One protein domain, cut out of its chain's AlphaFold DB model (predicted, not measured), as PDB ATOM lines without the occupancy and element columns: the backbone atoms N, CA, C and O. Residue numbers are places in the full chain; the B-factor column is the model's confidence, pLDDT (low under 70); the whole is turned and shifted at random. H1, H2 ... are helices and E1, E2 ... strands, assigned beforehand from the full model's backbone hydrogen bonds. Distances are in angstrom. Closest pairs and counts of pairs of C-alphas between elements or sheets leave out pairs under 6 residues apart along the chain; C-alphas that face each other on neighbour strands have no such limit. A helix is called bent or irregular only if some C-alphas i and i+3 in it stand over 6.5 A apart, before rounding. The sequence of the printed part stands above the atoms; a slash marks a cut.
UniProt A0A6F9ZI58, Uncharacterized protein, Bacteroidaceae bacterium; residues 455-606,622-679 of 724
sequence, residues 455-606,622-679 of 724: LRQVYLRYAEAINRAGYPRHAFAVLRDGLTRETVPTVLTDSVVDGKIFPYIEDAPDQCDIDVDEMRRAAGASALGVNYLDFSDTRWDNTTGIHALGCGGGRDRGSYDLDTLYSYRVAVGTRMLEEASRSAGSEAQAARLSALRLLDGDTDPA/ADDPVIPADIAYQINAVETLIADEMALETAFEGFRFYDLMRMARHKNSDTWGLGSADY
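What this domain is: This is residues 455 to 606 and 622 to 679 of the 724 residues of an uncharacterized protein of Bacteroidaceae bacterium (UniProt A0A6F9ZI58). Four helices lie side by side as a small bundle made of two helical hairpins, H1 with H2 and H8 with H9, and a third helical hairpin, H6 with H7, crosses it, H6 packing on residues 633 to 641 of H8. Beyond H2 there is a looser part, built mainly of loops, with the small strand hairpin E1 and E2 and the short helix H3, while the short helices H4 and H5 interrupt the loops that follow. The printed part has 210 residues, with nine named helices and two named strands in the order H1 H2 E1 E2 H3 H4 H5 H6 H7 H8 H9; the sheet, order E1 - E2, is antiparallel, and the class is mostly helix. The whole is compact, with a radius of gyration of the C-alphas of 17.2 A, and spans 51 by 42 by 38 A.

Where its parts are: H1, residues 455 to 468, begins with C-alpha 455 at (-1.290, -15.173, -12.995) and is 20.0 A long. H2, residues 472 to 480, measures 12.2 A. The strands are E1, residues 490 to 492, 6.4 A, and E2, residues 504 to 506, 6.7 A. H3, residues 516 to 522, measures 9.7 A. H4, residues 538 to 542, 8.4 A, is irregular, with C-alphas 539 and 542 7.1 A apart. H5, residues 548 to 551, measures 5.0 A. H6, residues 568 to 581, is 19.4 A long, and H7, residues 586 to 600, 21.2 A. H8, residues 631 to 649, is the longest helix, 26.1 A, from C-alpha 631 at (-24.298, -30.143, -18.506). H9, residues 656 to 668, 18.3 A, ends with C-alpha 668 at (-16.512, -28.102, -32.554).

How they stand to each other: H8 is the hub and touches H1, H2, H6 and H9. H1 and H8 run opposite ways at a shallow tilt of 13 degrees, with closest C-alphas Asn 467 and Ile 635, 5.9 A apart. H2 and H8 run the same way at a shallow tilt of 22 degrees; their closest C-alphas, Pro 472 and Ile 635, are 5.5 A apart. H8 and H9 form a hairpin at a shallow tilt of 5 degrees, closest at C-alphas Ala 647 and Arg 656, 6.9 A. H1 and H2 form another, at a shallow tilt of 21 degrees, closest at C-alphas Ala 463 and Ala 475, 4.5 A. H6 stands about perpendicular to H8, at 83 degrees, and touches its residues 633 to 641 alone; the closest C-alphas, Met 576 and Ala 637, are 5.3 A apart. H6 and H7 form a hairpin at a shallow tilt of 23 degrees, closest at C-alphas Gly 573 and Ala 595, 4.6 A. H3 is close to H2 but not clearly touching, with C-alphas Arg 473 and Glu 518 closest at 7.6 A. The closest C-alphas of E2 and H3, Ile 505 and Val 516, are 5.9 A apart. E1 and E2 form a hairpin, with N 492 and O 504 2.8 A apart and N 506 and O 490 2.8 A apart, within hydrogen-bond range. H5 is close to H2 but not clearly touching, with C-alphas Arg 480 and Ala 548 closest at 6.0 A, and H4 is apart from H1, H3 and H5, among others. Every O i to N i+4 pair is within hydrogen-bond range in H1, H3, H6, H7, H8 and H9; the count is 4 of 5 in H2 and 0 of 1 in H4, where 1 of 2 O i to N i+3 pairs is within range, and H5 is too short for an O i to N i+4 pair.

The domain as a whole: The two C-alphas farthest apart, those of Asp 498 and Phe 652, are 58.6 A apart. Residues 607 to 621 are not printed, and C-alphas 606 and 622 are 15.9 A apart across the cut, in the link from H7 to H8. The links E1 to E2, H3 to H4 and H5 to H6 are long. The mean pLDDT of the printed part is 86.7; it is under 70 in residues 494 to 502, 507 to 511, 553 to 560, 602 to 606 and 622 to 623.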
ATOM      1  N   LEU A 455      -0.562 -14.295 -13.907       92.88
ATOM      2  CA  LEU A 455      -1.290 -15.173 -12.995       92.88
ATOM      3  C   LEU A 455      -2.797 -15.182 -13.294       92.88
ATOM      4  O   LEU A 455      -3.376 -16.248 -13.433       92.88
ATOM      5  N   ARG A 456      -3.424 -14.023 -13.509       93.31
ATOM      6  CA  ARG A 456      -4.870 -13.943 -13.791       93.31
ATOM      7  C   ARG A 456      -5.271 -14.621 -15.106       93.31
ATOM      8  O   ARG A 456      -6.306 -15.270 -15.165       93.31
ATOM      9  N   GLN A 457      -4.412 -14.561 -16.124       95.56
ATOM     10  CA  GLN A 457      -4.589 -15.331 -17.358       95.56
ATOM     11  C   GLN A 457      -4.515 -16.845 -17.094       95.56
ATOM     12  O   GLN A 457      -5.308 -17.604 -17.645       95.56
ATOM     13  N   VAL A 458      -3.587 -17.287 -16.237       97.75
ATOM     14  CA  VAL A 458      -3.469 -18.701 -15.843       97.75
ATOM     15  C   VAL A 458      -4.736 -19.179 -15.131       97.75
ATOM     16  O   VAL A 458      -5.225 -20.253 -15.462       97.75
ATOM     17  N   TYR A 459      -5.318 -18.375 -14.234       97.69
ATOM     18  CA  TYR A 459      -6.599 -18.698 -13.587       97.69
ATOM     19  C   TYR A 459      -7.746 -18.831 -14.601       97.69
ATOM     20  O   TYR A 459      -8.551 -19.748 -14.488       97.69
ATOM     21  N   LEU A 460      -7.801 -17.972 -15.625       98.62
ATOM     22  CA  LEU A 460      -8.831 -18.054 -16.670       98.62
ATOM     23  C   LEU A 460      -8.671 -19.292 -17.564       98.62
ATOM     24  O   LEU A 460      -9.659 -19.942 -17.894       98.62
ATOM     25  N   ARG A 461      -7.436 -19.666 -17.921       98.69
ATOM     26  CA  ARG A 461      -7.164 -20.916 -18.656       98.69
ATOM     27  C   ARG A 461      -7.410 -22.157 -17.803       98.69
ATOM     28  O   ARG A 461      -7.882 -23.169 -18.312       98.69
ATOM     29  N   TYR A 462      -7.138 -22.073 -16.504       98.81
ATOM     30  CA  TYR A 462      -7.517 -23.098 -15.542       98.81
ATOM     31  C   TYR A 462      -9.042 -23.250 -15.467       98.81
ATOM     32  O   TYR A 462      -9.520 -24.374 -15.582       98.81
ATOM     33  N   ALA A 463      -9.797 -22.147 -15.377       98.81
ATOM     34  CA  ALA A 463     -11.262 -22.153 -15.418       98.81
ATOM     35  C   ALA A 463     -11.794 -22.794 -16.712       98.81
ATOM     36  O   ALA A 463     -12.688 -23.635 -16.658       98.81
ATOM     37  N   GLU A 464     -11.205 -22.459 -17.867       98.69
ATOM     38  CA  GLU A 464     -11.523 -23.097 -19.154       98.69
ATOM     39  C   GLU A 464     -11.293 -24.616 -19.089       98.69
ATOM     40  O   GLU A 464     -12.180 -25.392 -19.451       98.69
ATOM     41  N   ALA A 465     -10.139 -25.049 -18.571       98.75
ATOM     42  CA  ALA A 465      -9.790 -26.461 -18.455       98.75
ATOM     43  C   ALA A 465     -10.766 -27.233 -17.548       98.75
ATOM     44  O   ALA A 465     -11.294 -28.266 -17.960       98.75
ATOM     45  N   ILE A 466     -11.065 -26.736 -16.343       98.50
ATOM     46  CA  ILE A 466     -11.975 -27.437 -15.420       98.50
ATOM     47  C   ILE A 466     -13.431 -27.418 -15.900       98.50
ATOM     48  O   ILE A 466     -14.134 -28.417 -15.741       98.50
ATOM     49  N   ASN A 467     -13.864 -26.349 -16.579       98.62
ATOM     50  CA  ASN A 467     -15.178 -26.296 -17.218       98.62
ATOM     51  C   ASN A 467     -15.321 -27.431 -18.242       98.62
ATOM     52  O   ASN A 467     -16.257 -28.228 -18.198       98.62
ATOM     53  N   ARG A 468     -14.329 -27.564 -19.130       97.88
ATOM     54  CA  ARG A 468     -14.295 -28.600 -20.168       97.88
ATOM     55  C   ARG A 468     -14.100 -30.012 -19.607       97.88
ATOM     56  O   ARG A 468     -14.575 -30.974 -20.219       97.88
ATOM     57  N   ALA A 469     -13.488 -30.137 -18.430       97.69
ATOM     58  CA  ALA A 469     -13.403 -31.384 -17.670       97.69
ATOM     59  C   ALA A 469     -14.732 -31.798 -16.999       97.69
ATOM     60  O   ALA A 469     -14.832 -32.930 -16.529       97.69
ATOM     61  N   GLY A 470     -15.769 -30.947 -17.001       96.75
ATOM     62  CA  GLY A 470     -17.101 -31.278 -16.469       96.75
ATOM     63  C   GLY A 470     -17.449 -30.653 -15.121       96.75
ATOM     64  O   GLY A 470     -18.331 -31.169 -14.429       96.75
ATOM     65  N   TYR A 471     -16.759 -29.571 -14.751       97.75
ATOM     66  CA  TYR A 471     -16.936 -28.865 -13.479       97.75
ATOM     67  C   TYR A 471     -17.281 -27.379 -13.711       97.75
ATOM     68  O   TYR A 471     -16.483 -26.495 -13.375       97.75
ATOM     69  N   PRO A 472     -18.421 -27.073 -14.364       97.44
ATOM     70  CA  PRO A 472     -18.791 -25.703 -14.708       97.44
ATOM     71  C   PRO A 472     -19.048 -24.825 -13.478       97.44
ATOM     72  O   PRO A 472     -18.760 -23.628 -13.535       97.44
ATOM     73  N   ARG A 473     -19.523 -25.381 -12.353       95.31
ATOM     74  CA  ARG A 473     -19.741 -24.600 -11.124       95.31
ATOM     75  C   ARG A 473     -18.422 -24.200 -10.477       95.31
ATOM     76  O   ARG A 473     -18.247 -23.028 -10.148       95.31
ATOM     77  N   HIS A 474     -17.451 -25.116 -10.400       96.44
ATOM     78  CA  HIS A 474     -16.087 -24.767  -9.979       96.44
ATOM     79  C   HIS A 474     -15.447 -23.743 -10.928       96.44
ATOM     80  O   HIS A 474     -14.798 -22.801 -10.475       96.44
ATOM     81  N   ALA A 475     -15.638 -23.893 -12.241       98.25
ATOM     82  CA  ALA A 475     -15.118 -22.951 -13.229       98.25
ATOM     83  C   ALA A 475     -15.694 -21.540 -13.060       98.25
ATOM     84  O   ALA A 475     -14.951 -20.560 -13.087       98.25
ATOM     85  N   PHE A 476     -17.004 -21.432 -12.848       96.88
ATOM     86  CA  PHE A 476     -17.659 -20.154 -12.593       96.88
ATOM     87  C   PHE A 476     -17.214 -19.539 -11.259       96.88
ATOM     88  O   PHE A 476     -16.970 -18.334 -11.189       96.88
ATOM     89  N   ALA A 477     -17.015 -20.358 -10.223       93.50
ATOM     90  CA  ALA A 477     -16.484 -19.913  -8.937       93.50
ATOM     91  C   ALA A 477     -15.085 -19.275  -9.057       93.50
ATOM     92  O   ALA A 477     -14.807 -18.299  -8.362       93.50
ATOM     93  N   VAL A 478     -14.229 -19.730  -9.987       95.56
ATOM     94  CA  VAL A 478     -12.941 -19.066 -10.296       95.56
ATOM     95  C   VAL A 478     -13.133 -17.633 -10.808       95.56
ATOM     96  O   VAL A 478     -12.280 -16.775 -10.576       95.56
ATOM     97  N   LEU A 479     -14.235 -17.350 -11.505       94.12
ATOM     98  CA  LEU A 479     -14.543 -15.997 -11.966       94.12
ATOM     99  C   LEU A 479     -15.120 -15.156 -10.830       94.12
ATOM    100  O   LEU A 479     -14.670 -14.033 -10.623       94.12
ATOM    101  N   ARG A 480     -16.097 -15.698 -10.102       89.00
ATOM    102  CA  ARG A 480     -16.924 -14.943  -9.161       89.00
ATOM    103  C   ARG A 480     -16.192 -14.598  -7.859       89.00
ATOM    104  O   ARG A 480     -15.829 -13.442  -7.668       89.00
ATOM    105  N   ASP A 481     -15.954 -15.586  -6.998       80.69
ATOM    106  CA  ASP A 481     -15.462 -15.364  -5.626       80.69
ATOM    107  C   ASP A 481     -14.023 -15.880  -5.430       80.69
ATOM    108  O   ASP A 481     -13.258 -15.360  -4.614       80.69
ATOM    109  N   GLY A 482     -13.593 -16.827  -6.267       89.31
ATOM    110  CA  GLY A 482     -12.353 -17.581  -6.108       89.31
ATOM    111  C   GLY A 482     -12.575 -18.857  -5.292       89.31
ATOM    112  O   GLY A 482     -13.555 -18.992  -4.563       89.31
ATOM    113  N   LEU A 483     -11.662 -19.818  -5.423       91.25
ATOM    114  CA  LEU A 483     -11.752 -21.112  -4.742       91.25
ATOM    115  C   LEU A 483     -10.878 -21.103  -3.484       91.25
ATOM    116  O   LEU A 483      -9.652 -21.039  -3.570       91.25
ATOM    117  N   THR A 484     -11.513 -21.158  -2.315       89.81
ATOM    118  CA  THR A 484     -10.875 -21.133  -0.991       89.81
ATOM    119  C   THR A 484     -11.633 -22.042  -0.023       89.81
ATOM    120  O   THR A 484     -12.758 -22.444  -0.315       89.81
ATOM    121  N   ARG A 485     -11.091 -22.291   1.174       86.88
ATOM    122  CA  ARG A 485     -11.831 -23.001   2.235       86.88
ATOM    123  C   ARG A 485     -13.101 -22.274   2.709       86.88
ATOM    124  O   ARG A 485     -13.933 -22.895   3.353       86.88
ATOM    125  N   GLU A 486     -13.196 -20.960   2.491       82.88
ATOM    126  CA  GLU A 486     -14.317 -20.115   2.948       82.88
ATOM    127  C   GLU A 486     -15.417 -19.986   1.891       82.88
ATOM    128  O   GLU A 486     -16.541 -19.620   2.220       82.88
ATOM    129  N   THR A 487     -15.094 -20.306   0.636       85.12
ATOM    130  CA  THR A 487     -16.000 -20.180  -0.510       85.12
ATOM    131  C   THR A 487     -16.410 -21.540  -1.075       85.12
ATOM    132  O   THR A 487     -17.518 -21.689  -1.577       85.12
ATOM    133  N   VAL A 488     -15.561 -22.568  -0.978       88.19
ATOM    134  CA  VAL A 488     -15.892 -23.923  -1.443       88.19
ATOM    135  C   VAL A 488     -16.725 -24.652  -0.376       88.19
ATOM    136  O   VAL A 488     -16.270 -24.754   0.765       88.19
ATOM    137  N   PRO A 489     -17.911 -25.191  -0.718       86.06
ATOM    138  CA  PRO A 489     -18.731 -25.930   0.239       86.06
ATOM    139  C   PRO A 489     -18.075 -27.236   0.709       86.06
ATOM    140  O   PRO A 489     -17.236 -27.810   0.014       86.06
ATOM    141  N   THR A 490     -18.484 -27.755   1.872       82.44
ATOM    142  CA  THR A 490     -17.974 -29.035   2.400       82.44
ATOM    143  C   THR A 490     -19.031 -30.128   2.298       82.44
ATOM    144  O   THR A 490     -20.192 -29.904   2.619       82.44
ATOM    145  N   VAL A 491     -18.641 -31.337   1.880       82.00
ATOM    146  CA  VAL A 491     -19.549 -32.495   1.852       82.00
ATOM    147  C   VAL A 491     -19.545 -33.190   3.216       82.00
ATOM    148  O   VAL A 491     -18.511 -33.702   3.650       82.00
ATOM    149  N   LEU A 492     -20.707 -33.257   3.862       78.56
ATOM    150  CA  LEU A 492     -20.949 -33.989   5.107       78.56
ATOM    151  C   LEU A 492     -21.681 -35.310   4.838       78.56
ATOM    152  O   LEU A 492     -22.347 -35.466   3.819       78.56
ATOM    153  N   THR A 493     -21.525 -36.289   5.735       70.75
ATOM    154  CA  THR A 493     -22.039 -37.673   5.577       70.75
ATOM    155  C   THR A 493     -22.615 -38.256   6.875       70.75
ATOM    156  O   THR A 493     -22.730 -39.467   7.045       70.75
ATOM    157  N   ASP A 494     -22.970 -37.406   7.831       67.12
ATOM    158  CA  ASP A 494     -23.522 -37.782   9.137       67.12
ATOM    159  C   ASP A 494     -25.048 -37.996   9.124       67.12
ATOM    160  O   ASP A 494     -25.603 -38.540  10.081       67.12
ATOM    161  N   SER A 495     -25.723 -37.663   8.019       62.34
ATOM    162  CA  SER A 495     -27.148 -37.940   7.822       62.34
ATOM    163  C   SER A 495     -27.400 -39.407   7.458       62.34
ATOM    164  O   SER A 495     -26.962 -39.891   6.413       62.34
ATOM    165  N   VAL A 496     -28.153 -40.114   8.310       63.31
ATOM    166  CA  VAL A 496     -28.587 -41.501   8.082       63.31
ATOM    167  C   VAL A 496     -30.103 -41.547   7.904       63.31
ATOM    168  O   VAL A 496     -30.842 -41.306   8.858       63.31
ATOM    169  N   VAL A 497     -30.566 -41.912   6.707       64.12
ATOM    170  CA  VAL A 497     -31.989 -42.157   6.407       64.12
ATOM    171  C   VAL A 497     -32.139 -43.626   6.015       64.12
ATOM    172  O   VAL A 497     -31.401 -44.128   5.171       64.12
ATOM    173  N   ASP A 498     -33.021 -44.362   6.696       69.06
ATOM    174  CA  ASP A 498     -33.267 -45.800   6.474       69.06
ATOM    175  C   ASP A 498     -32.009 -46.698   6.467       69.06
ATOM    176  O   ASP A 498     -31.936 -47.719   5.784       69.06
ATOM    177  N   GLY A 499     -30.992 -46.332   7.257       65.94
ATOM    178  CA  GLY A 499     -29.729 -47.076   7.352       65.94
ATOM    179  C   GLY A 499     -28.748 -46.824   6.200       65.94
ATOM    180  O   GLY A 499     -27.692 -47.457   6.169       65.94
ATOM    181  N   LYS A 500     -29.065 -45.897   5.289       60.47
ATOM    182  CA  LYS A 500     -28.163 -45.382   4.255       60.47
ATOM    183  C   LYS A 500     -27.607 -44.015   4.652       60.47
ATOM    184  O   LYS A 500     -28.311 -43.202   5.246       60.47
ATOM    185  N   ILE A 501     -26.337 -43.784   4.325       66.69
ATOM    186  CA  ILE A 501     -25.654 -42.503   4.518       66.69
ATOM    187  C   ILE A 501     -25.944 -41.620   3.304       66.69
ATOM    188  O   ILE A 501     -25.624 -42.022   2.187       66.69
ATOM    189  N   PHE A 502     -26.505 -40.431   3.525       66.94
ATOM    190  CA  PHE A 502     -26.782 -39.464   2.463       66.94
ATOM    191  C   PHE A 502     -25.840 -38.264   2.576       66.94
ATOM    192  O   PHE A 502     -25.899 -37.543   3.576       66.94
ATOM    193  N   PRO A 503     -24.961 -38.045   1.579       71.44
ATOM    194  CA  PRO A 503     -24.117 -36.865   1.559       71.44
ATOM    195  C   PRO A 503     -24.949 -35.599   1.345       71.44
ATOM    196  O   PRO A 503     -25.826 -35.577   0.482       71.44
ATOM    197  N   TYR A 504     -24.645 -34.541   2.087       70.94
ATOM    198  CA  TYR A 504     -25.200 -33.203   1.878       70.94
ATOM    199  C   TYR A 504     -24.083 -32.160   1.965       70.94
ATOM    200  O   TYR A 504     -22.961 -32.483   2.359       70.94
ATOM    201  N   ILE A 505     -24.364 -30.927   1.555       76.38
ATOM    202  CA  ILE A 505     -23.407 -29.826   1.655       76.38
ATOM    203  C   ILE A 505     -23.648 -29.044   2.948       76.38
ATOM    204  O   ILE A 505     -24.782 -28.691   3.258       76.38
ATOM    205  N   GLU A 506     -22.574 -28.762   3.682       74.06
ATOM    206  CA  GLU A 506     -22.530 -27.658   4.636       74.06
ATOM    207  C   GLU A 506     -22.108 -26.386   3.899       74.06
ATOM    208  O   GLU A 506     -21.044 -26.345   3.263       74.06
ATOM    209  N   ASP A 507     -22.971 -25.373   3.971       64.81
ATOM    210  CA  ASP A 507     -22.759 -24.090   3.317       64.81
ATOM    211  C   ASP A 507     -21.542 -23.384   3.926       64.81
ATOM    212  O   ASP A 507     -21.396 -23.277   5.147       64.81
ATOM    213  N   ALA A 508     -20.645 -22.908   3.063       62.41
ATOM    214  CA  ALA A 508     -19.535 -22.075   3.499       62.41
ATOM    215  C   ALA A 508     -20.042 -20.641   3.778       62.41
ATOM    216  O   ALA A 508     -21.009 -20.218   3.149       62.41
ATOM    217  N   PRO A 509     -19.415 -19.864   4.682       51.78
ATOM    218  CA  PRO A 509     -19.892 -18.522   5.037       51.78
ATOM    219  C   PRO A 509     -20.077 -17.566   3.841       51.78
ATOM    220  O   PRO A 509     -21.006 -16.763   3.850       51.78
ATOM    221  N   ASP A 510     -19.239 -17.709   2.804       57.75
ATOM    222  CA  ASP A 510     -19.238 -16.905   1.573       57.75
ATOM    223  C   ASP A 510     -19.430 -17.813   0.327       57.75
ATOM    224  O   ASP A 510     -18.671 -17.754  -0.643       57.75
ATOM    225  N   GLN A 511     -20.401 -18.734   0.398       66.56
ATOM    226  CA  GLN A 511     -20.557 -19.923  -0.457       66.56
ATOM    227  C   GLN A 511     -20.501 -19.687  -1.978       66.56
ATOM    228  O   GLN A 511     -21.270 -18.919  -2.521       66.56
ATOM    229  N   CYS A 512     -19.713 -20.458  -2.725       75.06
ATOM    230  CA  CYS A 512     -19.929 -20.656  -4.161       75.06
ATOM    231  C   CYS A 512     -21.041 -21.695  -4.393       75.06
ATOM    232  O   CYS A 512     -21.024 -22.755  -3.772       75.06
ATOM    233  N   ASP A 513     -21.950 -21.457  -5.343       79.31
ATOM    234  CA  ASP A 513     -23.029 -22.389  -5.740       79.31
ATOM    235  C   ASP A 513     -22.497 -23.589  -6.540       79.31
ATOM    236  O   ASP A 513     -22.689 -23.729  -7.754       79.31
ATOM    237  N   ILE A 514     -21.766 -24.444  -5.825       88.25
ATOM    238  CA  ILE A 514     -21.281 -25.750  -6.258       88.25
ATOM    239  C   ILE A 514     -22.189 -26.799  -5.617       88.25
ATOM    240  O   ILE A 514     -22.254 -26.898  -4.397       88.25
ATOM    241  N   ASP A 515     -22.900 -27.574  -6.436       86.00
ATOM    242  CA  ASP A 515     -23.850 -28.563  -5.932       86.00
ATOM    243  C   ASP A 515     -23.166 -29.817  -5.362       86.00
ATOM    244  O   ASP A 515     -21.977 -30.082  -5.577       86.00
ATOM    245  N   VAL A 516     -23.944 -30.595  -4.602       84.50
ATOM    246  CA  VAL A 516     -23.454 -31.781  -3.883       84.50
ATOM    247  C   VAL A 516     -22.872 -32.824  -4.828       84.50
ATOM    248  O   VAL A 516     -21.871 -33.458  -4.495       84.50
ATOM    249  N   ASP A 517     -23.436 -32.980  -6.022       87.88
ATOM    250  CA  ASP A 517     -22.962 -33.970  -6.977       87.88
ATOM    251  C   ASP A 517     -21.642 -33.541  -7.614       87.88
ATOM    252  O   ASP A 517     -20.720 -34.354  -7.713       87.88
ATOM    253  N   GLU A 518     -21.492 -32.272  -7.991       92.56
ATOM    254  CA  GLU A 518     -20.228 -31.746  -8.495       92.56
ATOM    255  C   GLU A 518     -19.131 -31.787  -7.426       92.56
ATOM    256  O   GLU A 518     -18.018 -32.210  -7.739       92.56
ATOM    257  N   MET A 519     -19.440 -31.469  -6.162       90.88
ATOM    258  CA  MET A 519     -18.500 -31.620  -5.043       90.88
ATOM    259  C   MET A 519     -18.064 -33.078  -4.833       90.88
ATOM    260  O   MET A 519     -16.877 -33.370  -4.668       90.88
ATOM    261  N   ARG A 520     -19.008 -34.024  -4.886       89.69
ATOM    262  CA  ARG A 520     -18.713 -35.462  -4.775       89.69
ATOM    263  C   ARG A 520     -17.863 -35.965  -5.943       89.69
ATOM    264  O   ARG A 520     -16.963 -36.774  -5.718       89.69
ATOM    265  N   ARG A 521     -18.094 -35.478  -7.171       92.44
ATOM    266  CA  ARG A 521     -17.213 -35.758  -8.323       92.44
ATOM    267  C   ARG A 521     -15.823 -35.145  -8.116       92.44
ATOM    268  O   ARG A 521     -14.823 -35.817  -8.362       92.44
ATOM    269  N   ALA A 522     -15.751 -33.914  -7.607       93.31
ATOM    270  CA  ALA A 522     -14.504 -33.182  -7.382       93.31
ATOM    271  C   ALA A 522     -13.574 -33.859  -6.358       93.31
ATOM    272  O   ALA A 522     -12.352 -33.826  -6.510       93.31
ATOM    273  N   ALA A 523     -14.122 -34.571  -5.368       89.56
ATOM    274  CA  ALA A 523     -13.325 -35.351  -4.417       89.56
ATOM    275  C   ALA A 523     -12.432 -36.416  -5.096       89.56
ATOM    276  O   ALA A 523     -11.358 -36.740  -4.589       89.56
ATOM    277  N   GLY A 524     -12.857 -36.940  -6.253       85.50
ATOM    278  CA  GLY A 524     -12.107 -37.903  -7.067       85.50
ATOM    279  C   GLY A 524     -11.373 -37.298  -8.269       85.50
ATOM    280  O   GLY A 524     -10.749 -38.042  -9.027       85.50
ATOM    281  N   ALA A 525     -11.433 -35.977  -8.465       92.06
ATOM    282  CA  ALA A 525     -10.926 -35.278  -9.645       92.06
ATOM    283  C   ALA A 525      -9.395 -35.139  -9.622       92.06
ATOM    284  O   ALA A 525      -8.836 -34.078  -9.347       92.06
ATOM    285  N   SER A 526      -8.695 -36.246  -9.874       94.00
ATOM    286  CA  SER A 526      -7.234 -36.305  -9.842       94.00
ATOM    287  C   SER A 526      -6.624 -36.619 -11.203       94.00
ATOM    288  O   SER A 526      -6.992 -37.589 -11.860       94.00
ATOM    289  N   ALA A 527      -5.604 -35.852 -11.579       94.31
ATOM    290  CA  ALA A 527      -4.758 -36.110 -12.737       94.31
ATOM    291  C   ALA A 527      -3.307 -35.779 -12.383       94.31
ATOM    292  O   ALA A 527      -3.041 -34.908 -11.561       94.31
ATOM    293  N   LEU A 528      -2.349 -36.508 -12.966       94.50
ATOM    294  CA  LEU A 528      -0.912 -36.319 -12.695       94.50
ATOM    295  C   LEU A 528      -0.538 -36.401 -11.196       94.50
ATOM    296  O   LEU A 528       0.446 -35.813 -10.759       94.50
ATOM    297  N   GLY A 529      -1.315 -37.154 -10.408       93.31
ATOM    298  CA  GLY A 529      -1.084 -37.344  -8.973       93.31
ATOM    299  C   GLY A 529      -1.517 -36.176  -8.082       93.31
ATOM    300  O   GLY A 529      -1.197 -36.197  -6.896       93.31
ATOM    301  N   VAL A 530      -2.236 -35.184  -8.617       94.94
ATOM    302  CA  VAL A 530      -2.811 -34.071  -7.846       94.94
ATOM    303  C   VAL A 530      -4.329 -34.051  -7.996       94.94
ATOM    304  O   VAL A 530      -4.835 -34.291  -9.093       94.94
ATOM    305  N   ASN A 531      -5.050 -33.752  -6.912       96.50
ATOM    306  CA  ASN A 531      -6.450 -33.351  -7.016       96.50
ATOM    307  C   ASN A 531      -6.470 -31.885  -7.454       96.50
ATOM    308  O   ASN A 531      -6.075 -31.003  -6.692       96.50
ATOM    309  N   TYR A 532      -6.881 -31.639  -8.694       96.94
ATOM    310  CA  TYR A 532      -6.845 -30.301  -9.274       96.94
ATOM    311  C   TYR A 532      -8.046 -29.441  -8.864       96.94
ATOM    312  O   TYR A 532      -8.122 -28.314  -9.323       96.94
ATOM    313  N   LEU A 533      -8.951 -29.938  -8.011       96.31
ATOM    314  CA  LEU A 533     -10.091 -29.208  -7.442       96.31
ATOM    315  C   LEU A 533     -10.020 -29.073  -5.907       96.31
ATOM    316  O   LEU A 533     -10.989 -28.644  -5.288       96.31
ATOM    317  N   ASP A 534      -8.890 -29.407  -5.274       93.00
ATOM    318  CA  ASP A 534      -8.726 -29.288  -3.818       93.00
ATOM    319  C   ASP A 534      -8.189 -27.907  -3.399       93.00
ATOM    320  O   ASP A 534      -7.009 -27.584  -3.582       93.00
ATOM    321  N   PHE A 535      -9.061 -27.106  -2.783       92.25
ATOM    322  CA  PHE A 535      -8.761 -25.768  -2.254       92.25
ATOM    323  C   PHE A 535      -8.985 -25.665  -0.736       92.25
ATOM    324  O   PHE A 535      -9.137 -24.570  -0.197       92.25
ATOM    325  N   SER A 536      -8.977 -26.801  -0.031       89.00
ATOM    326  CA  SER A 536      -9.258 -26.878   1.413       89.00
ATOM    327  C   SER A 536      -8.166 -26.275   2.312       89.00
ATOM    328  O   SER A 536      -8.384 -26.033   3.500       89.00
ATOM    329  N   ASP A 537      -6.975 -26.024   1.767       90.81
ATOM    330  CA  ASP A 537      -5.834 -25.507   2.522       90.81
ATOM    331  C   ASP A 537      -5.842 -23.975   2.653       90.81
ATOM    332  O   ASP A 537      -6.045 -23.248   1.681       90.81
ATOM    333  N   THR A 538      -5.486 -23.486   3.846       91.25
ATOM    334  CA  THR A 538      -5.390 -22.054   4.199       91.25
ATOM    335  C   THR A 538      -4.534 -21.192   3.264       91.25
ATOM    336  O   THR A 538      -4.681 -19.973   3.217       91.25
ATOM    337  N   ARG A 539      -3.616 -21.774   2.483       90.69
ATOM    338  CA  ARG A 539      -2.828 -21.002   1.507       90.69
ATOM    339  C   ARG A 539      -3.690 -20.338   0.427       90.69
ATOM    340  O   ARG A 539      -3.292 -19.305  -0.111       90.69
ATOM    341  N   TRP A 540      -4.854 -20.913   0.123       91.25
ATOM    342  CA  TRP A 540      -5.782 -20.385  -0.875       91.25
ATOM    343  C   TRP A 540      -6.609 -19.206  -0.349       91.25
ATOM    344  O   TRP A 540      -7.187 -18.475  -1.149       91.25
ATOM    345  N   ASP A 541      -6.582 -18.946   0.963       86.75
ATOM    346  CA  ASP A 541      -7.400 -17.940   1.655       86.75
ATOM    347  C   ASP A 541      -7.191 -16.507   1.181       86.75
ATOM    348  O   ASP A 541      -7.955 -15.644   1.576       86.75
ATOM    349  N   ASN A 542      -6.171 -16.212   0.373       80.81
ATOM    350  CA  ASN A 542      -5.933 -14.879  -0.196       80.81
ATOM    351  C   ASN A 542      -6.204 -14.814  -1.704       80.81
ATOM    352  O   ASN A 542      -5.845 -13.825  -2.342       80.81
ATOM    353  N   THR A 543      -6.798 -15.862  -2.280       86.44
ATOM    354  CA  THR A 543      -7.223 -15.861  -3.679       86.44
ATOM    355  C   THR A 543      -8.584 -15.187  -3.845       86.44
ATOM    356  O   THR A 543      -9.312 -14.952  -2.877       86.44
ATOM    357  N   THR A 544      -8.887 -14.745  -5.059       87.88
ATOM    358  CA  THR A 544     -10.067 -13.937  -5.379       87.88
ATOM    359  C   THR A 544     -10.512 -14.249  -6.796       87.88
ATOM    360  O   THR A 544      -9.667 -14.473  -7.669       87.88
ATOM    361  N   GLY A 545     -11.824 -14.222  -7.021       90.88
ATOM    362  CA  GLY A 545     -12.422 -14.364  -8.339       90.88
ATOM    363  C   GLY A 545     -11.951 -13.290  -9.322       90.88
ATOM    364  O   GLY A 545     -11.836 -12.113  -8.979       90.88
ATOM    365  N   ILE A 546     -11.651 -13.688 -10.558       94.12
ATOM    366  CA  ILE A 546     -11.097 -12.768 -11.565       94.12
ATOM    367  C   ILE A 546     -12.086 -11.654 -11.936       94.12
ATOM    368  O   ILE A 546     -11.675 -10.503 -12.073       94.12
ATOM    369  N   HIS A 547     -13.382 -11.966 -12.006       93.19
ATOM    370  CA  HIS A 547     -14.442 -11.001 -12.293       93.19
ATOM    371  C   HIS A 547     -14.568  -9.946 -11.184       93.19
ATOM    372  O   HIS A 547     -14.675  -8.747 -11.462       93.19
ATOM    373  N   ALA A 548     -14.450 -10.363  -9.917       88.50
ATOM    374  CA  ALA A 548     -14.477  -9.457  -8.768       88.50
ATOM    375  C   ALA A 548     -13.345  -8.412  -8.794       88.50
ATOM    376  O   ALA A 548     -13.480  -7.347  -8.200       88.50
ATOM    377  N   LEU A 549     -12.251  -8.649  -9.528       90.38
ATOM    378  CA  LEU A 549     -11.167  -7.668  -9.669       90.38
ATOM    379  C   LEU A 549     -11.521  -6.472 -10.556       90.38
ATOM    380  O   LEU A 549     -10.763  -5.504 -10.560       90.38
ATOM    381  N   GLY A 550     -12.587  -6.548 -11.351       91.94
ATOM    382  CA  GLY A 550     -13.059  -5.429 -12.170       91.94
ATOM    383  C   GLY A 550     -14.479  -4.988 -11.875       91.94
ATOM    384  O   GLY A 550     -14.823  -3.843 -12.160       91.94
ATOM    385  N   CYS A 551     -15.285  -5.882 -11.305       89.69
ATOM    386  CA  CYS A 551     -16.708  -5.669 -11.076       89.69
ATOM    387  C   CYS A 551     -17.124  -5.900  -9.614       89.69
ATOM    388  O   CYS A 551     -18.314  -5.893  -9.318       89.69
ATOM    389  N   GLY A 552     -16.172  -6.105  -8.699       77.94
ATOM    390  CA  GLY A 552     -16.422  -6.201  -7.262       77.94
ATOM    391  C   GLY A 552     -15.943  -4.954  -6.523       77.94
ATOM    392  O   GLY A 552     -14.837  -4.473  -6.775       77.94
ATOM    393  N   GLY A 553     -16.777  -4.454  -5.609       60.72
ATOM    394  CA  GLY A 553     -16.473  -3.395  -4.646       60.72
ATOM    395  C   GLY A 553     -15.168  -3.676  -3.914       60.72
ATOM    396  O   GLY A 553     -14.927  -4.799  -3.468       60.72
ATOM    397  N   GLY A 554     -14.285  -2.679  -3.848       55.09
ATOM    398  CA  GLY A 554     -12.940  -2.827  -3.295       55.09
ATOM    399  C   GLY A 554     -12.878  -3.633  -1.987       55.09
ATOM    400  O   GLY A 554     -13.495  -3.279  -0.996       55.09
ATOM    401  N   ARG A 555     -12.040  -4.682  -1.968       52.41
ATOM    402  CA  ARG A 555     -11.756  -5.568  -0.809       52.41
ATOM    403  C   ARG A 555     -12.925  -6.399  -0.273       52.41
ATOM    404  O   ARG A 555     -12.714  -7.132   0.693       52.41
ATOM    405  N   ASP A 556     -14.076  -6.378  -0.929       57.69
ATOM    406  CA  ASP A 556     -15.270  -7.057  -0.445       57.69
ATOM    407  C   ASP A 556     -15.381  -8.466  -1.027       57.69
ATOM    408  O   ASP A 556     -15.620  -8.648  -2.223       57.69
ATOM    409  N   ARG A 557     -15.227  -9.482  -0.170       56.44
ATOM    410  CA  ARG A 557     -15.600 -10.860  -0.530       56.44
ATOM    411  C   ARG A 557     -17.109 -11.048  -0.632       56.44
ATOM    412  O   ARG A 557     -17.531 -11.893  -1.408       56.44
ATOM    413  N   GLY A 558     -17.892 -10.181   0.019       58.12
ATOM    414  CA  GLY A 558     -19.347 -10.179  -0.088       58.12
ATOM    415  C   GLY A 558     -20.009 -11.446   0.446       58.12
ATOM    416  O   GLY A 558     -19.351 -12.448   0.681       58.12
ATOM    417  N   SER A 559     -21.331 -11.413   0.607       63.88
ATOM    418  CA  SER A 559     -22.116 -12.631   0.843       63.88
ATOM    419  C   SER A 559     -22.713 -13.115  -0.474       63.88
ATOM    420  O   SER A 559     -23.226 -12.302  -1.261       63.88
ATOM    421  N   TYR A 560     -22.650 -14.430  -0.723       66.19
ATOM    422  CA  TYR A 560     -23.148 -15.007  -1.965       66.19
ATOM    423  C   TYR A 560     -24.643 -14.776  -2.162       66.19
ATOM    424  O   TYR A 560     -25.059 -14.366  -3.249       66.19
ATOM    425  N   ASP A 561     -25.404 -14.974  -1.087       70.44
ATOM    426  CA  ASP A 561     -26.867 -14.957  -1.055       70.44
ATOM    427  C   ASP A 561     -27.472 -13.585  -1.348       70.44
ATOM    428  O   ASP A 561     -28.630 -13.478  -1.753       70.44
ATOM    429  N   LEU A 562     -26.691 -12.523  -1.153       76.88
ATOM    430  CA  LEU A 562     -27.130 -11.167  -1.453       76.88
ATOM    431  C   LEU A 562     -27.034 -10.857  -2.954       76.88
ATOM    432  O   LEU A 562     -27.815 -10.048  -3.447       76.88
ATOM    433  N   ASP A 563     -26.116 -11.490  -3.694       79.56
ATOM    434  CA  ASP A 563     -25.908 -11.217  -5.121       79.56
ATOM    435  C   ASP A 563     -27.002 -11.852  -5.991       79.56
ATOM    436  O   ASP A 563     -27.025 -13.050  -6.280       79.56
ATOM    437  N   THR A 564     -27.899 -10.992  -6.452       81.81
ATOM    438  CA  THR A 564     -29.047 -11.336  -7.290       81.81
ATOM    439  C   THR A 564     -28.763 -11.373  -8.794       81.81
ATOM    440  O   THR A 564     -29.625 -11.839  -9.540       81.81
ATOM    441  N   LEU A 565     -27.606 -10.888  -9.267       84.88
ATOM    442  CA  LEU A 565     -27.331 -10.732 -10.704       84.88
ATOM    443  C   LEU A 565     -26.214 -11.640 -11.223       84.88
ATOM    444  O   LEU A 565     -26.282 -12.075 -12.374       84.88
ATOM    445  N   TYR A 566     -25.205 -11.941 -10.406       87.50
ATOM    446  CA  TYR A 566     -24.016 -12.687 -10.822       87.50
ATOM    447  C   TYR A 566     -23.840 -14.007 -10.049       87.50
ATOM    448  O   TYR A 566     -22.734 -14.431  -9.716       87.50
ATOM    449  N   SER A 567     -24.947 -14.688  -9.745       87.75
ATOM    450  CA  SER A 567     -24.988 -16.072  -9.238       87.75
ATOM    451  C   SER A 567     -24.848 -17.103 -10.344       87.75
ATOM    452  O   SER A 567     -25.122 -16.795 -11.503       87.75
ATOM    453  N   TYR A 568     -24.413 -18.325 -10.006       90.75
ATOM    454  CA  TYR A 568     -24.245 -19.385 -11.009       90.75
ATOM    455  C   TYR A 568     -25.553 -19.590 -11.770       90.75
ATOM    456  O   TYR A 568     -25.601 -19.449 -12.989       90.75
ATOM    457  N   ARG A 569     -26.649 -19.801 -11.035       89.44
ATOM    458  CA  ARG A 569     -27.990 -19.958 -11.608       89.44
ATOM    459  C   ARG A 569     -28.394 -18.807 -12.528       89.44
ATOM    460  O   ARG A 569     -28.839 -19.059 -13.647       89.44
ATOM    461  N   VAL A 570     -28.224 -17.557 -12.089       91.56
ATOM    462  CA  VAL A 570     -28.673 -16.379 -12.850       91.56
ATOM    463  C   VAL A 570     -27.764 -16.102 -14.043       91.56
ATOM    464  O   VAL A 570     -28.258 -15.998 -15.166       91.56
ATOM    465  N   ALA A 571     -26.450 -16.021 -13.843       93.75
ATOM    466  CA  ALA A 571     -25.499 -15.690 -14.899       93.75
ATOM    467  C   ALA A 571     -25.405 -16.805 -15.951       93.75
ATOM    468  O   ALA A 571     -25.491 -16.531 -17.151       93.75
ATOM    469  N   VAL A 572     -25.286 -18.068 -15.523       95.88
ATOM    470  CA  VAL A 572     -25.187 -19.215 -16.439       95.88
ATOM    471  C   VAL A 572     -26.528 -19.475 -17.115       95.88
ATOM    472  O   VAL A 572     -26.560 -19.606 -18.337       95.88
ATOM    473  N   GLY A 573     -27.644 -19.452 -16.377       96.00
ATOM    474  CA  GLY A 573     -28.983 -19.602 -16.952       96.00
ATOM    475  C   GLY A 573     -29.309 -18.511 -17.978       96.00
ATOM    476  O   GLY A 573     -29.763 -18.804 -19.085       96.00
ATOM    477  N   THR A 574     -28.983 -17.250 -17.677       96.62
ATOM    478  CA  THR A 574     -29.142 -16.144 -18.637       96.62
ATOM    479  C   THR A 574     -28.272 -16.363 -19.871       96.62
ATOM    480  O   THR A 574     -28.768 -16.270 -20.994       96.62
ATOM    481  N   ARG A 575     -27.002 -16.747 -19.695       97.19
ATOM    482  CA  ARG A 575     -26.114 -17.003 -20.833       97.19
ATOM    483  C   ARG A 575     -26.555 -18.208 -21.670       97.19
ATOM    484  O   ARG A 575     -26.401 -18.186 -22.889       97.19
ATOM    485  N   MET A 576     -27.162 -19.233 -21.071       96.94
ATOM    486  CA  MET A 576     -27.771 -20.343 -21.814       96.94
ATOM    487  C   MET A 576     -28.925 -19.858 -22.704       96.94
ATOM    488  O   MET A 576     -29.002 -20.258 -23.868       96.94
ATOM    489  N   LEU A 577     -29.797 -18.968 -22.203       97.12
ATOM    490  CA  LEU A 577     -30.858 -18.346 -23.012       97.12
ATOM    491  C   LEU A 577     -30.279 -17.511 -24.160       97.12
ATOM    492  O   LEU A 577     -30.755 -17.599 -25.295       97.12
ATOM    493  N   GLU A 578     -29.245 -16.725 -23.867       96.56
ATOM    494  CA  GLU A 578     -28.543 -15.882 -24.830       96.56
ATOM    495  C   GLU A 578     -27.881 -16.714 -25.941       96.56
ATOM    496  O   GLU A 578     -28.108 -16.452 -27.125       96.56
ATOM    497  N   GLU A 579     -27.149 -17.777 -25.609       95.00
ATOM    498  CA  GLU A 579     -26.568 -18.693 -26.600       95.00
ATOM    499  C   GLU A 579     -27.644 -19.386 -27.440       95.00
ATOM    500  O   GLU A 579     -27.547 -19.443 -28.669       95.00
ATOM    501  N   ALA A 580     -28.729 -19.832 -26.805       94.12
ATOM    502  CA  ALA A 580     -29.861 -20.434 -27.497       94.12
ATOM    503  C   ALA A 580     -30.648 -19.440 -28.371       94.12
ATOM    504  O   ALA A 580     -31.510 -19.850 -29.152       94.12
ATOM    505  N   SER A 581     -30.409 -18.134 -28.240       94.19
ATOM    506  CA  SER A 581     -31.015 -17.102 -29.088       94.19
ATOM    507  C   SER A 581     -30.234 -16.849 -30.384       94.19
ATOM    508  O   SER A 581     -30.793 -16.276 -31.322       94.19
ATOM    509  N   ARG A 582     -28.973 -17.310 -30.476       91.25
ATOM    510  CA  ARG A 582     -28.156 -17.205 -31.701       91.25
ATOM    511  C   ARG A 582     -28.610 -18.164 -32.799       91.25
ATOM    512  O   ARG A 582     -28.379 -17.899 -33.974       91.25
ATOM    513  N   SER A 583     -29.252 -19.267 -32.424       84.19
ATOM    514  CA  SER A 583     -29.717 -20.304 -33.342       84.19
ATOM    515  C   SER A 583     -31.199 -20.643 -33.131       84.19
ATOM    516  O   SER A 583     -31.858 -20.192 -32.190       84.19
ATOM    517  N   ALA A 584     -31.756 -21.418 -34.060       82.00
ATOM    518  CA  ALA A 584     -33.119 -21.936 -33.999       82.00
ATOM    519  C   ALA A 584     -33.101 -23.468 -34.119       82.00
ATOM    520  O   ALA A 584     -32.126 -24.042 -34.593       82.00
ATOM    521  N   GLY A 585     -34.190 -24.128 -33.718       86.00
ATOM    522  CA  GLY A 585     -34.335 -25.586 -33.805       86.00
ATOM    523  C   GLY A 585     -34.570 -26.252 -32.451       86.00
ATOM    524  O   GLY A 585     -34.681 -25.583 -31.423       86.00
ATOM    525  N   SER A 586     -34.667 -27.584 -32.462       86.19
ATOM    526  CA  SER A 586     -34.969 -28.392 -31.273       86.19
ATOM    527  C   SER A 586     -33.891 -28.287 -30.198       86.19
ATOM    528  O   SER A 586     -34.215 -28.251 -29.018       86.19
ATOM    529  N   GLU A 587     -32.624 -28.188 -30.594       86.50
ATOM    530  CA  GLU A 587     -31.512 -28.043 -29.654       86.50
ATOM    531  C   GLU A 587     -31.538 -26.684 -28.943       86.50
ATOM    532  O   GLU A 587     -31.469 -26.621 -27.719       86.50
ATOM    533  N   ALA A 588     -31.749 -25.595 -29.689       89.69
ATOM    534  CA  ALA A 588     -31.939 -24.268 -29.105       89.69
ATOM    535  C   ALA A 588     -33.157 -24.234 -28.165       89.69
ATOM    536  O   ALA A 588     -33.129 -23.589 -27.119       89.69
ATOM    537  N   GLN A 589     -34.233 -24.954 -28.498       91.75
ATOM    538  CA  GLN A 589     -35.386 -25.090 -27.612       91.75
ATOM    539  C   GLN A 589     -35.040 -25.870 -26.333       91.75
ATOM    540  O   GLN A 589     -35.405 -25.425 -25.247       91.75
ATOM    541  N   ALA A 590     -34.301 -26.978 -26.432       91.19
ATOM    542  CA  ALA A 590     -33.854 -27.757 -25.277       91.19
ATOM    543  C   ALA A 590     -32.940 -26.945 -24.343       91.19
ATOM    544  O   ALA A 590     -33.131 -26.969 -23.124       91.19
ATOM    545  N   ALA A 591     -32.018 -26.163 -24.910       92.12
ATOM    546  CA  ALA A 591     -31.178 -25.236 -24.159       92.12
ATOM    547  C   ALA A 591     -32.018 -24.183 -23.415       92.12
ATOM    548  O   ALA A 591     -31.790 -23.954 -22.231       92.12
ATOM    549  N   ARG A 592     -33.047 -23.604 -24.059       94.62
ATOM    550  CA  ARG A 592     -33.957 -22.634 -23.414       94.62
ATOM    551  C   ARG A 592     -34.734 -23.235 -22.251       94.62
ATOM    552  O   ARG A 592     -34.821 -22.604 -21.206       94.62
ATOM    553  N   LEU A 593     -35.302 -24.432 -22.420       93.12
ATOM    554  CA  LEU A 593     -36.029 -25.090 -21.329       93.12
ATOM    555  C   LEU A 593     -35.099 -25.403 -20.153       93.12
ATOM    556  O   LEU A 593     -35.480 -25.182 -19.011       93.12
ATOM    557  N   SER A 594     -33.887 -25.885 -20.432       92.94
ATOM    558  CA  SER A 594     -32.903 -26.187 -19.385       92.94
ATOM    559  C   SER A 594     -32.460 -24.920 -18.649       92.94
ATOM    560  O   SER A 594     -32.384 -24.912 -17.428       92.94
ATOM    561  N   ALA A 595     -32.272 -23.821 -19.382       94.50
ATOM    562  CA  ALA A 595     -31.941 -22.525 -18.807       94.50
ATOM    563  C   ALA A 595     -33.031 -22.002 -17.859       94.50
ATOM    564  O   ALA A 595     -32.716 -21.524 -16.775       94.50
ATOM    565  N   LEU A 596     -34.306 -22.119 -18.248       93.62
ATOM    566  CA  LEU A 596     -35.432 -21.717 -17.399       93.62
ATOM    567  C   LEU A 596     -35.487 -22.540 -16.105       93.62
ATOM    568  O   LEU A 596     -35.643 -21.951 -15.043       93.62
ATOM    569  N   ARG A 597     -35.257 -23.860 -16.165       89.31
ATOM    570  CA  ARG A 597     -35.185 -24.701 -14.953       89.31
ATOM    571  C   ARG A 597     -34.056 -24.272 -14.016       89.31
ATOM    572  O   ARG A 597     -34.282 -24.129 -12.816       89.31
ATOM    573  N   LEU A 598     -32.866 -24.006 -14.562       89.44
ATOM    574  CA  LEU A 598     -31.723 -23.539 -13.771       89.44
ATOM    575  C   LEU A 598     -32.015 -22.191 -13.086       89.44
ATOM    576  O   LEU A 598     -31.673 -21.996 -11.915       89.44
ATOM    577  N   LEU A 599     -32.680 -21.275 -13.796       90.00
ATOM    578  CA  LEU A 599     -33.116 -19.986 -13.254       90.00
ATOM    579  C   LEU A 599     -34.149 -20.169 -12.132       90.00
ATOM    580  O   LEU A 599     -33.976 -19.598 -11.053       90.00
ATOM    581  N   ASP A 600     -35.152 -21.022 -12.341       85.88
ATOM    582  CA  ASP A 600     -36.199 -21.317 -11.355       85.88
ATOM    583  C   ASP A 600     -35.652 -22.069 -10.124       85.88
ATOM    584  O   ASP A 600     -36.199 -21.952  -9.027       85.88
ATOM    585  N   GLY A 601     -34.504 -22.744 -10.259       74.12
ATOM    586  CA  GLY A 601     -33.872 -23.520  -9.184       74.12
ATOM    587  C   GLY A 601     -34.421 -24.922  -9.048       74.12
ATOM    588  O   GLY A 601     -34.271 -25.536  -7.996       74.12
ATOM    589  N   ASP A 602     -35.069 -25.395 -10.105       61.59
ATOM    590  CA  ASP A 602     -35.605 -26.734 -10.179       61.59
ATOM    591  C   ASP A 602     -34.456 -27.719 -10.444       61.59
ATOM    592  O   ASP A 602     -33.699 -27.568 -11.409       61.59
ATOM    593  N   THR A 603     -34.292 -28.688  -9.545       49.78
ATOM    594  CA  THR A 603     -33.233 -29.711  -9.615       49.78
ATOM    595  C   THR A 603     -33.752 -31.052 -10.133       49.78
ATOM    596  O   THR A 603     -32.953 -31.970 -10.325       49.78
ATOM    597  N   ASP A 604     -35.054 -31.170 -10.424       36.03
ATOM    598  CA  ASP A 604     -35.630 -32.433 -10.870       36.03
ATOM    599  C   ASP A 604     -35.303 -32.737 -12.347       36.03
ATOM    600  O   ASP A 604     -35.448 -31.887 -13.241       36.03
ATOM    601  N   PRO A 605     -34.872 -33.975 -12.667       35.78
ATOM    602  CA  PRO A 605     -34.740 -34.404 -14.049       35.78
ATOM    603  C   PRO A 605     -36.126 -34.442 -14.704       35.78
ATOM    604  O   PRO A 605     -37.094 -34.922 -14.121       35.78
ATOM    605  N   ALA A 606     -36.221 -33.961 -15.948       32.44
ATOM    606  CA  ALA A 606     -37.482 -33.936 -16.688       32.44
ATOM    607  C   ALA A 606     -38.181 -35.311 -16.656       32.44
ATOM    608  O   ALA A 606     -37.519 -36.324 -16.923       32.44
ATOM    609  N   ALA A 622     -28.908 -39.538  -4.969       59.41
ATOM    610  CA  ALA A 622     -28.525 -40.837  -5.508       59.41
ATOM    611  C   ALA A 622     -27.245 -41.386  -4.840       59.41
ATOM    612  O   ALA A 622     -26.339 -40.630  -4.464       59.41
ATOM    613  N   ASP A 623     -27.158 -42.722  -4.736       64.50
ATOM    614  CA  ASP A 623     -26.012 -43.415  -4.125       64.50
ATOM    615  C   ASP A 623     -24.681 -43.020  -4.820       64.50
ATOM    616  O   ASP A 623     -23.671 -42.860  -4.135       64.50
ATOM    617  N   ASP A 624     -24.688 -42.726  -6.131       75.75
ATOM    618  CA  ASP A 624     -23.553 -42.189  -6.907       75.75
ATOM    619  C   ASP A 624     -23.829 -40.751  -7.396       75.75
ATOM    620  O   ASP A 624     -24.972 -40.447  -7.743       75.75
ATOM    621  N   PRO A 625     -22.815 -39.863  -7.469       83.56
ATOM    622  CA  PRO A 625     -23.020 -38.485  -7.911       83.56
ATOM    623  C   PRO A 625     -23.403 -38.408  -9.394       83.56
ATOM    624  O   PRO A 625     -22.732 -38.989 -10.253       83.56
ATOM    625  N   VAL A 626     -24.457 -37.654  -9.707       86.31
ATOM    626  CA  VAL A 626     -25.035 -37.583 -11.056       86.31
ATOM    627  C   VAL A 626     -24.462 -36.398 -11.832       86.31
ATOM    628  O   VAL A 626     -24.184 -35.337 -11.284       86.31
ATOM    629  N   ILE A 627     -24.254 -36.571 -13.137       89.88
ATOM    630  CA  ILE A 627     -23.942 -35.459 -14.041       89.88
ATOM    631  C   ILE A 627     -25.271 -34.884 -14.558       89.88
ATOM    632  O   ILE A 627     -26.054 -35.655 -15.119       89.88
ATOM    633  N   PRO A 628     -25.519 -33.564 -14.433       88.88
ATOM    634  CA  PRO A 628     -26.735 -32.937 -14.947       88.88
ATOM    635  C   PRO A 628     -26.977 -33.239 -16.431       88.88
ATOM    636  O   PRO A 628     -26.055 -33.207 -17.249       88.88
ATOM    637  N   ALA A 629     -28.227 -33.512 -16.807       88.25
ATOM    638  CA  ALA A 629     -28.576 -33.838 -18.194       88.25
ATOM    639  C   ALA A 629     -28.327 -32.670 -19.171       88.25
ATOM    640  O   ALA A 629     -28.139 -32.880 -20.366       88.25
ATOM    641  N   ASP A 630     -28.315 -31.441 -18.661       91.25
ATOM    642  CA  ASP A 630     -28.075 -30.194 -19.383       91.25
ATOM    643  C   ASP A 630     -26.622 -29.692 -19.270       91.25
ATOM    644  O   ASP A 630     -26.325 -28.569 -19.685       91.25
ATOM    645  N   ILE A 631     -25.697 -30.520 -18.759       94.06
ATOM    646  CA  ILE A 631     -24.298 -30.143 -18.506       94.06
ATOM    647  C   ILE A 631     -23.608 -29.530 -19.732       94.06
ATOM    648  O   ILE A 631     -22.841 -28.584 -19.590       94.06
ATOM    649  N   ALA A 632     -23.913 -30.002 -20.945       95.19
ATOM    650  CA  ALA A 632     -23.337 -29.467 -22.180       95.19
ATOM    651  C   ALA A 632     -23.693 -27.984 -22.390       95.19
ATOM    652  O   ALA A 632     -22.848 -27.187 -22.801       95.19
ATOM    653  N   TYR A 633     -24.929 -27.593 -22.065       95.94
ATOM    654  CA  TYR A 633     -25.393 -26.210 -22.173       95.94
ATOM    655  C   TYR A 633     -24.793 -25.327 -21.078       95.94
ATOM    656  O   TYR A 633     -24.404 -24.194 -21.369       95.94
ATOM    657  N   GLN A 634     -24.658 -25.852 -19.856       96.81
ATOM    658  CA  GLN A 634     -23.989 -25.152 -18.758       96.81
ATOM    659  C   GLN A 634     -22.502 -24.927 -19.071       96.81
ATOM    660  O   GLN A 634     -22.025 -23.797 -18.984       96.81
ATOM    661  N   ILE A 635     -21.792 -25.958 -19.545       97.69
ATOM    662  CA  ILE A 635     -20.390 -25.863 -19.981       97.69
ATOM    663  C   ILE A 635     -20.239 -24.832 -21.097       97.69
ATOM    664  O   ILE A 635     -19.331 -24.004 -21.039       97.69
ATOM    665  N   ASN A 636     -21.123 -24.842 -22.100       97.44
ATOM    666  CA  ASN A 636     -21.079 -23.864 -23.185       97.44
ATOM    667  C   ASN A 636     -21.258 -22.428 -22.678       97.44
ATOM    668  O   ASN A 636     -20.509 -21.539 -23.081       97.44
ATOM    669  N   ALA A 637     -22.234 -22.213 -21.794       97.94
ATOM    670  CA  ALA A 637     -22.519 -20.908 -21.218       97.94
ATOM    671  C   ALA A 637     -21.360 -20.404 -20.348       97.94
ATOM    672  O   ALA A 637     -20.919 -19.270 -20.531       97.94
ATOM    673  N   VAL A 638     -20.811 -21.253 -19.474       98.56
ATOM    674  CA  VAL A 638     -19.639 -20.923 -18.652       98.56
ATOM    675  C   VAL A 638     -18.407 -20.669 -19.519       98.56
ATOM    676  O   VAL A 638     -17.689 -19.709 -19.269       98.56
ATOM    677  N   GLU A 639     -18.177 -21.439 -20.586       98.38
ATOM    678  CA  GLU A 639     -17.058 -21.193 -21.508       98.38
ATOM    679  C   GLU A 639     -17.183 -19.828 -22.192       98.38
ATOM    680  O   GLU A 639     -16.196 -19.105 -22.317       98.38
ATOM    681  N   THR A 640     -18.396 -19.432 -22.587       97.81
ATOM    682  CA  THR A 640     -18.635 -18.095 -23.135       97.81
ATOM    683  C   THR A 640     -18.450 -17.000 -22.072       97.81
ATOM    684  O   THR A 640     -17.883 -15.955 -22.386       97.81
ATOM    685  N   LEU A 641     -18.866 -17.217 -20.819       98.50
ATOM    686  CA  LEU A 641     -18.609 -16.270 -19.722       98.50
ATOM    687  C   LEU A 641     -17.106 -16.125 -19.439       98.50
ATOM    688  O   LEU A 641     -16.623 -15.009 -19.271       98.50
ATOM    689  N   ILE A 642     -16.348 -17.226 -19.469       98.81
ATOM    690  CA  ILE A 642     -14.882 -17.209 -19.381       98.81
ATOM    691  C   ILE A 642     -14.294 -16.432 -20.563       98.81
ATOM    692  O   ILE A 642     -13.383 -15.628 -20.372       98.81
ATOM    693  N   ALA A 643     -14.819 -16.617 -21.779       98.62
ATOM    694  CA  ALA A 643     -14.383 -15.859 -22.947       98.62
ATOM    695  C   ALA A 643     -14.652 -14.353 -22.787       98.62
ATOM    696  O   ALA A 643     -13.810 -13.540 -23.175       98.62
ATOM    697  N   ASP A 644     -15.794 -13.957 -22.231       98.38
ATOM    698  CA  ASP A 644     -16.086 -12.554 -21.931       98.38
ATOM    699  C   ASP A 644     -15.144 -12.016 -20.840       98.38
ATOM    700  O   ASP A 644     -14.587 -10.931 -20.995       98.38
ATOM    701  N   GLU A 645     -14.852 -12.795 -19.799       98.25
ATOM    702  CA  GLU A 645     -13.916 -12.395 -18.745       98.25
ATOM    703  C   GLU A 645     -12.466 -12.275 -19.256       98.25
ATOM    704  O   GLU A 645     -11.763 -11.321 -18.920       98.25
ATOM    705  N   MET A 646     -12.023 -13.162 -20.157       98.38
ATOM    706  CA  MET A 646     -10.751 -13.016 -20.880       98.38
ATOM    707  C   MET A 646     -10.716 -11.725 -21.712       98.38
ATOM    708  O   MET A 646      -9.684 -11.055 -21.783       98.38
ATOM    709  N   ALA A 647     -11.841 -11.330 -22.318       97.88
ATOM    710  CA  ALA A 647     -11.926 -10.066 -23.045       97.88
ATOM    711  C   ALA A 647     -11.830  -8.834 -22.138       97.88
ATOM    712  O   ALA A 647     -11.422  -7.782 -22.620       97.88
ATOM    713  N   LEU A 648     -12.195  -8.945 -20.859       97.38
ATOM    714  CA  LEU A 648     -12.131  -7.853 -19.889       97.38
ATOM    715  C   LEU A 648     -10.756  -7.780 -19.205       97.38
ATOM    716  O   LEU A 648     -10.121  -6.725 -19.210       97.38
ATOM    717  N   GLU A 649     -10.259  -8.900 -18.673       95.69
ATOM    718  CA  GLU A 649      -9.010  -8.960 -17.901       95.69
ATOM    719  C   GLU A 649      -7.755  -8.863 -18.779       95.69
ATOM    720  O   GLU A 649      -6.793  -8.172 -18.424       95.69
ATOM    721  N   THR A 650      -7.737  -9.564 -19.918       95.19
ATOM    722  CA  THR A 650      -6.541  -9.705 -20.771       95.19
ATOM    723  C   THR A 650      -6.628  -8.907 -22.072       95.19
ATOM    724  O   THR A 650      -5.880  -9.170 -23.012       95.19
ATOM    725  N   ALA A 651      -7.530  -7.925 -22.139       95.88
ATOM    726  CA  ALA A 651      -7.709  -7.062 -23.304       95.88
ATOM    727  C   ALA A 651      -6.382  -6.447 -23.781       95.88
ATOM    728  O   ALA A 651      -5.658  -5.835 -22.985       95.88
ATOM    729  N   PHE A 652      -6.106  -6.547 -25.086       96.19
ATOM    730  CA  PHE A 652      -4.936  -5.945 -25.732       96.19
ATOM    731  C   PHE A 652      -3.582  -6.491 -25.245       96.19
ATOM    732  O   PHE A 652      -2.566  -5.794 -25.300       96.19
ATOM    733  N   GLU A 653      -3.556  -7.727 -24.738       94.00
ATOM    734  CA  GLU A 653      -2.326  -8.396 -24.291       94.00
ATOM    735  C   GLU A 653      -1.757  -9.390 -25.298       94.00
ATOM    736  O   GLU A 653      -0.626  -9.832 -25.114       94.00
ATOM    737  N   GLY A 654      -2.486  -9.709 -26.369       94.31
ATOM    738  CA  GLY A 654      -1.996 -10.576 -27.434       94.31
ATOM    739  C   GLY A 654      -2.595 -11.964 -27.490       94.31
ATOM    740  O   GLY A 654      -2.111 -12.789 -28.255       94.31
ATOM    741  N   PHE A 655      -3.606 -12.256 -26.678       95.06
ATOM    742  CA  PHE A 655      -4.121 -13.620 -26.532       95.06
ATOM    743  C   PHE A 655      -5.451 -13.832 -27.245       95.06
ATOM    744  O   PHE A 655      -5.784 -14.958 -27.613       95.06
ATOM    745  N   ARG A 656      -6.199 -12.749 -27.482       97.06
ATOM    746  CA  ARG A 656      -7.635 -12.828 -27.721       97.06
ATOM    747  C   ARG A 656      -8.024 -13.723 -28.889       97.06
ATOM    748  O   ARG A 656      -8.875 -14.594 -28.731       97.06
ATOM    749  N   PHE A 657      -7.440 -13.505 -30.062       97.94
ATOM    750  CA  PHE A 657      -7.799 -14.280 -31.242       97.94
ATOM    751  C   PHE A 657      -7.442 -15.763 -31.079       97.94
ATOM    752  O   PHE A 657      -8.236 -16.628 -31.442       97.94
ATOM    753  N   TYR A 658      -6.301 -16.064 -30.458       97.56
ATOM    754  CA  TYR A 658      -5.877 -17.440 -30.196       97.56
ATOM    755  C   TYR A 658      -6.774 -18.144 -29.173       97.56
ATOM    756  O   TYR A 658      -7.083 -19.324 -29.341       97.56
ATOM    757  N   ASP A 659      -7.225 -17.425 -28.141       98.31
ATOM    758  CA  ASP A 659      -8.184 -17.939 -27.161       98.31
ATOM    759  C   ASP A 659      -9.531 -18.252 -27.823       98.31
ATOM    760  O   ASP A 659     -10.050 -19.358 -27.663       98.31
ATOM    761  N   LEU A 660     -10.043 -17.344 -28.665       98.56
ATOM    762  CA  LEU A 660     -11.263 -17.581 -29.439       98.56
ATOM    763  C   LEU A 660     -11.124 -18.787 -30.375       98.56
ATOM    764  O   LEU A 660     -12.021 -19.628 -30.412       98.56
ATOM    765  N   MET A 661     -10.009 -18.903 -31.105       97.94
ATOM    766  CA  MET A 661      -9.742 -20.049 -31.984       97.94
ATOM    767  C   MET A 661      -9.717 -21.369 -31.216       97.94
ATOM    768  O   MET A 661     -10.289 -22.361 -31.671       97.94
ATOM    769  N   ARG A 662      -9.055 -21.396 -30.057       97.88
ATOM    770  CA  ARG A 662      -8.961 -22.589 -29.214       97.88
ATOM    771  C   ARG A 662     -10.337 -23.005 -28.690       97.88
ATOM    772  O   ARG A 662     -10.736 -24.145 -28.919       97.88
ATOM    773  N   MET A 663     -11.089 -22.081 -28.094       98.12
ATOM    774  CA  MET A 663     -12.449 -22.343 -27.607       98.12
ATOM    775  C   MET A 663     -13.383 -22.782 -28.742       98.12
ATOM    776  O   MET A 663     -14.151 -23.726 -28.591       98.12
ATOM    777  N   ALA A 664     -13.278 -22.172 -29.924       97.81
ATOM    778  CA  ALA A 664     -14.045 -22.591 -31.093       97.81
ATOM    779  C   ALA A 664     -13.731 -24.033 -31.515       97.81
ATOM    780  O   ALA A 664     -14.642 -24.802 -31.815       97.81
ATOM    781  N   ARG A 665     -12.454 -24.438 -31.494       96.56
ATOM    782  CA  ARG A 665     -12.071 -25.833 -31.753       96.56
ATOM    783  C   ARG A 665     -12.660 -26.778 -30.707       96.56
ATOM    784  O   ARG A 665     -13.226 -27.793 -31.092       96.56
ATOM    785  N   HIS A 666     -12.618 -26.416 -29.425       96.19
ATOM    786  CA  HIS A 666     -13.219 -27.211 -28.349       96.19
ATOM    787  C   HIS A 666     -14.728 -27.387 -28.501       96.19
ATOM    788  O   HIS A 666     -15.238 -28.491 -28.316       96.19
ATOM    789  N   LYS A 667     -15.429 -26.311 -28.865       95.44
ATOM    790  CA  LYS A 667     -16.864 -26.319 -29.151       95.44
ATOM    791  C   LYS A 667     -17.211 -27.168 -30.381       95.44
ATOM    792  O   LYS A 667     -18.259 -27.796 -30.399       95.44
ATOM    793  N   ASN A 668     -16.341 -27.216 -31.393       94.75
ATOM    794  CA  ASN A 668     -16.512 -28.102 -32.554       94.75
ATOM    795  C   ASN A 668     -16.285 -29.582 -32.202       94.75
ATOM    796  O   ASN A 668     -16.946 -30.459 -32.754       94.75
ATOM    797  N   SER A 669     -15.340 -29.865 -31.301       91.69
ATOM    798  CA  SER A 669     -14.998 -31.213 -30.832       91.69
ATOM    799  C   SER A 669     -15.602 -31.516 -29.456       91.69
ATOM    800  O   SER A 669     -14.943 -32.106 -28.595       91.69
ATOM    801  N   ASP A 670     -16.826 -31.050 -29.207       90.88
ATOM    802  CA  ASP A 670     -17.431 -31.128 -27.885       90.88
ATOM    803  C   ASP A 670     -17.650 -32.578 -27.415       90.88
ATOM    804  O   ASP A 670     -18.255 -33.401 -28.098       90.88
ATOM    805  N   THR A 671     -17.158 -32.892 -26.211       88.25
ATOM    806  CA  THR A 671     -17.266 -34.241 -25.613       88.25
ATOM    807  C   THR A 671     -18.493 -34.421 -24.712       88.25
ATOM    808  O   THR A 671     -18.650 -35.466 -24.072       88.25
ATOM    809  N   TRP A 672     -19.339 -33.397 -24.610       91.88
ATOM    810  CA  TRP A 672     -20.542 -33.360 -23.777       91.88
ATOM    811  C   TRP A 672     -21.836 -33.421 -24.602       91.88
ATOM    812  O   TRP A 672     -22.903 -33.613 -24.029       91.88
ATOM    813  N   GLY A 673     -21.738 -33.366 -25.933       84.88
ATOM    814  CA  GLY A 673     -22.860 -33.482 -26.864       84.88
ATOM    815  C   GLY A 673     -23.474 -32.144 -27.280       84.88
ATOM    816  O   GLY A 673     -24.644 -32.120 -27.652       84.88
ATOM    817  N   LEU A 674     -22.720 -31.044 -27.200       84.44
ATOM    818  CA  LEU A 674     -23.136 -29.721 -27.658       84.44
ATOM    819  C   LEU A 674     -23.058 -29.594 -29.186       84.44
ATOM    820  O   LEU A 674     -21.988 -29.742 -29.772       84.44
ATOM    821  N   GLY A 675     -24.154 -29.153 -29.796       78.31
ATOM    822  CA  GLY A 675     -24.176 -28.530 -31.110       78.31
ATOM    823  C   GLY A 675     -23.854 -29.443 -32.287       78.31
ATOM    824  O   GLY A 675     -23.597 -30.642 -32.183       78.31
ATOM    825  N   SER A 676     -23.859 -28.830 -33.468       82.38
ATOM    826  CA  SER A 676     -23.258 -29.404 -34.666       82.38
ATOM    827  C   SER A 676     -21.730 -29.304 -34.613       82.38
ATOM    828  O   SER A 676     -21.166 -28.462 -33.919       82.38
ATOM    829  N   ALA A 677     -21.042 -30.115 -35.423       85.62
ATOM    830  CA  ALA A 677     -19.573 -30.139 -35.498       85.62
ATOM    831  C   ALA A 677     -18.921 -28.797 -35.910       85.62
ATOM    832  O   ALA A 677     -17.705 -28.650 -35.837       85.62
ATOM    833  N   ASP A 678     -19.710 -27.825 -36.372       91.12
ATOM    834  CA  ASP A 678     -19.289 -26.479 -36.761       91.12
ATOM    835  C   ASP A 678     -19.833 -25.372 -35.835       91.12
ATOM    836  O   ASP A 678     -19.747 -24.186 -36.182       91.12
ATOM    837  N   TYR A 679     -20.388 -25.736 -34.671       93.25
ATOM    838  CA  TYR A 679     -20.962 -24.803 -33.695       93.25
ATOM    839  C   TYR A 679     -19.938 -23.773 -33.200       93.25
ATOM    840  O   TYR A 679     -20.215 -22.574 -33.158       93.25
TER     841      TYR A 679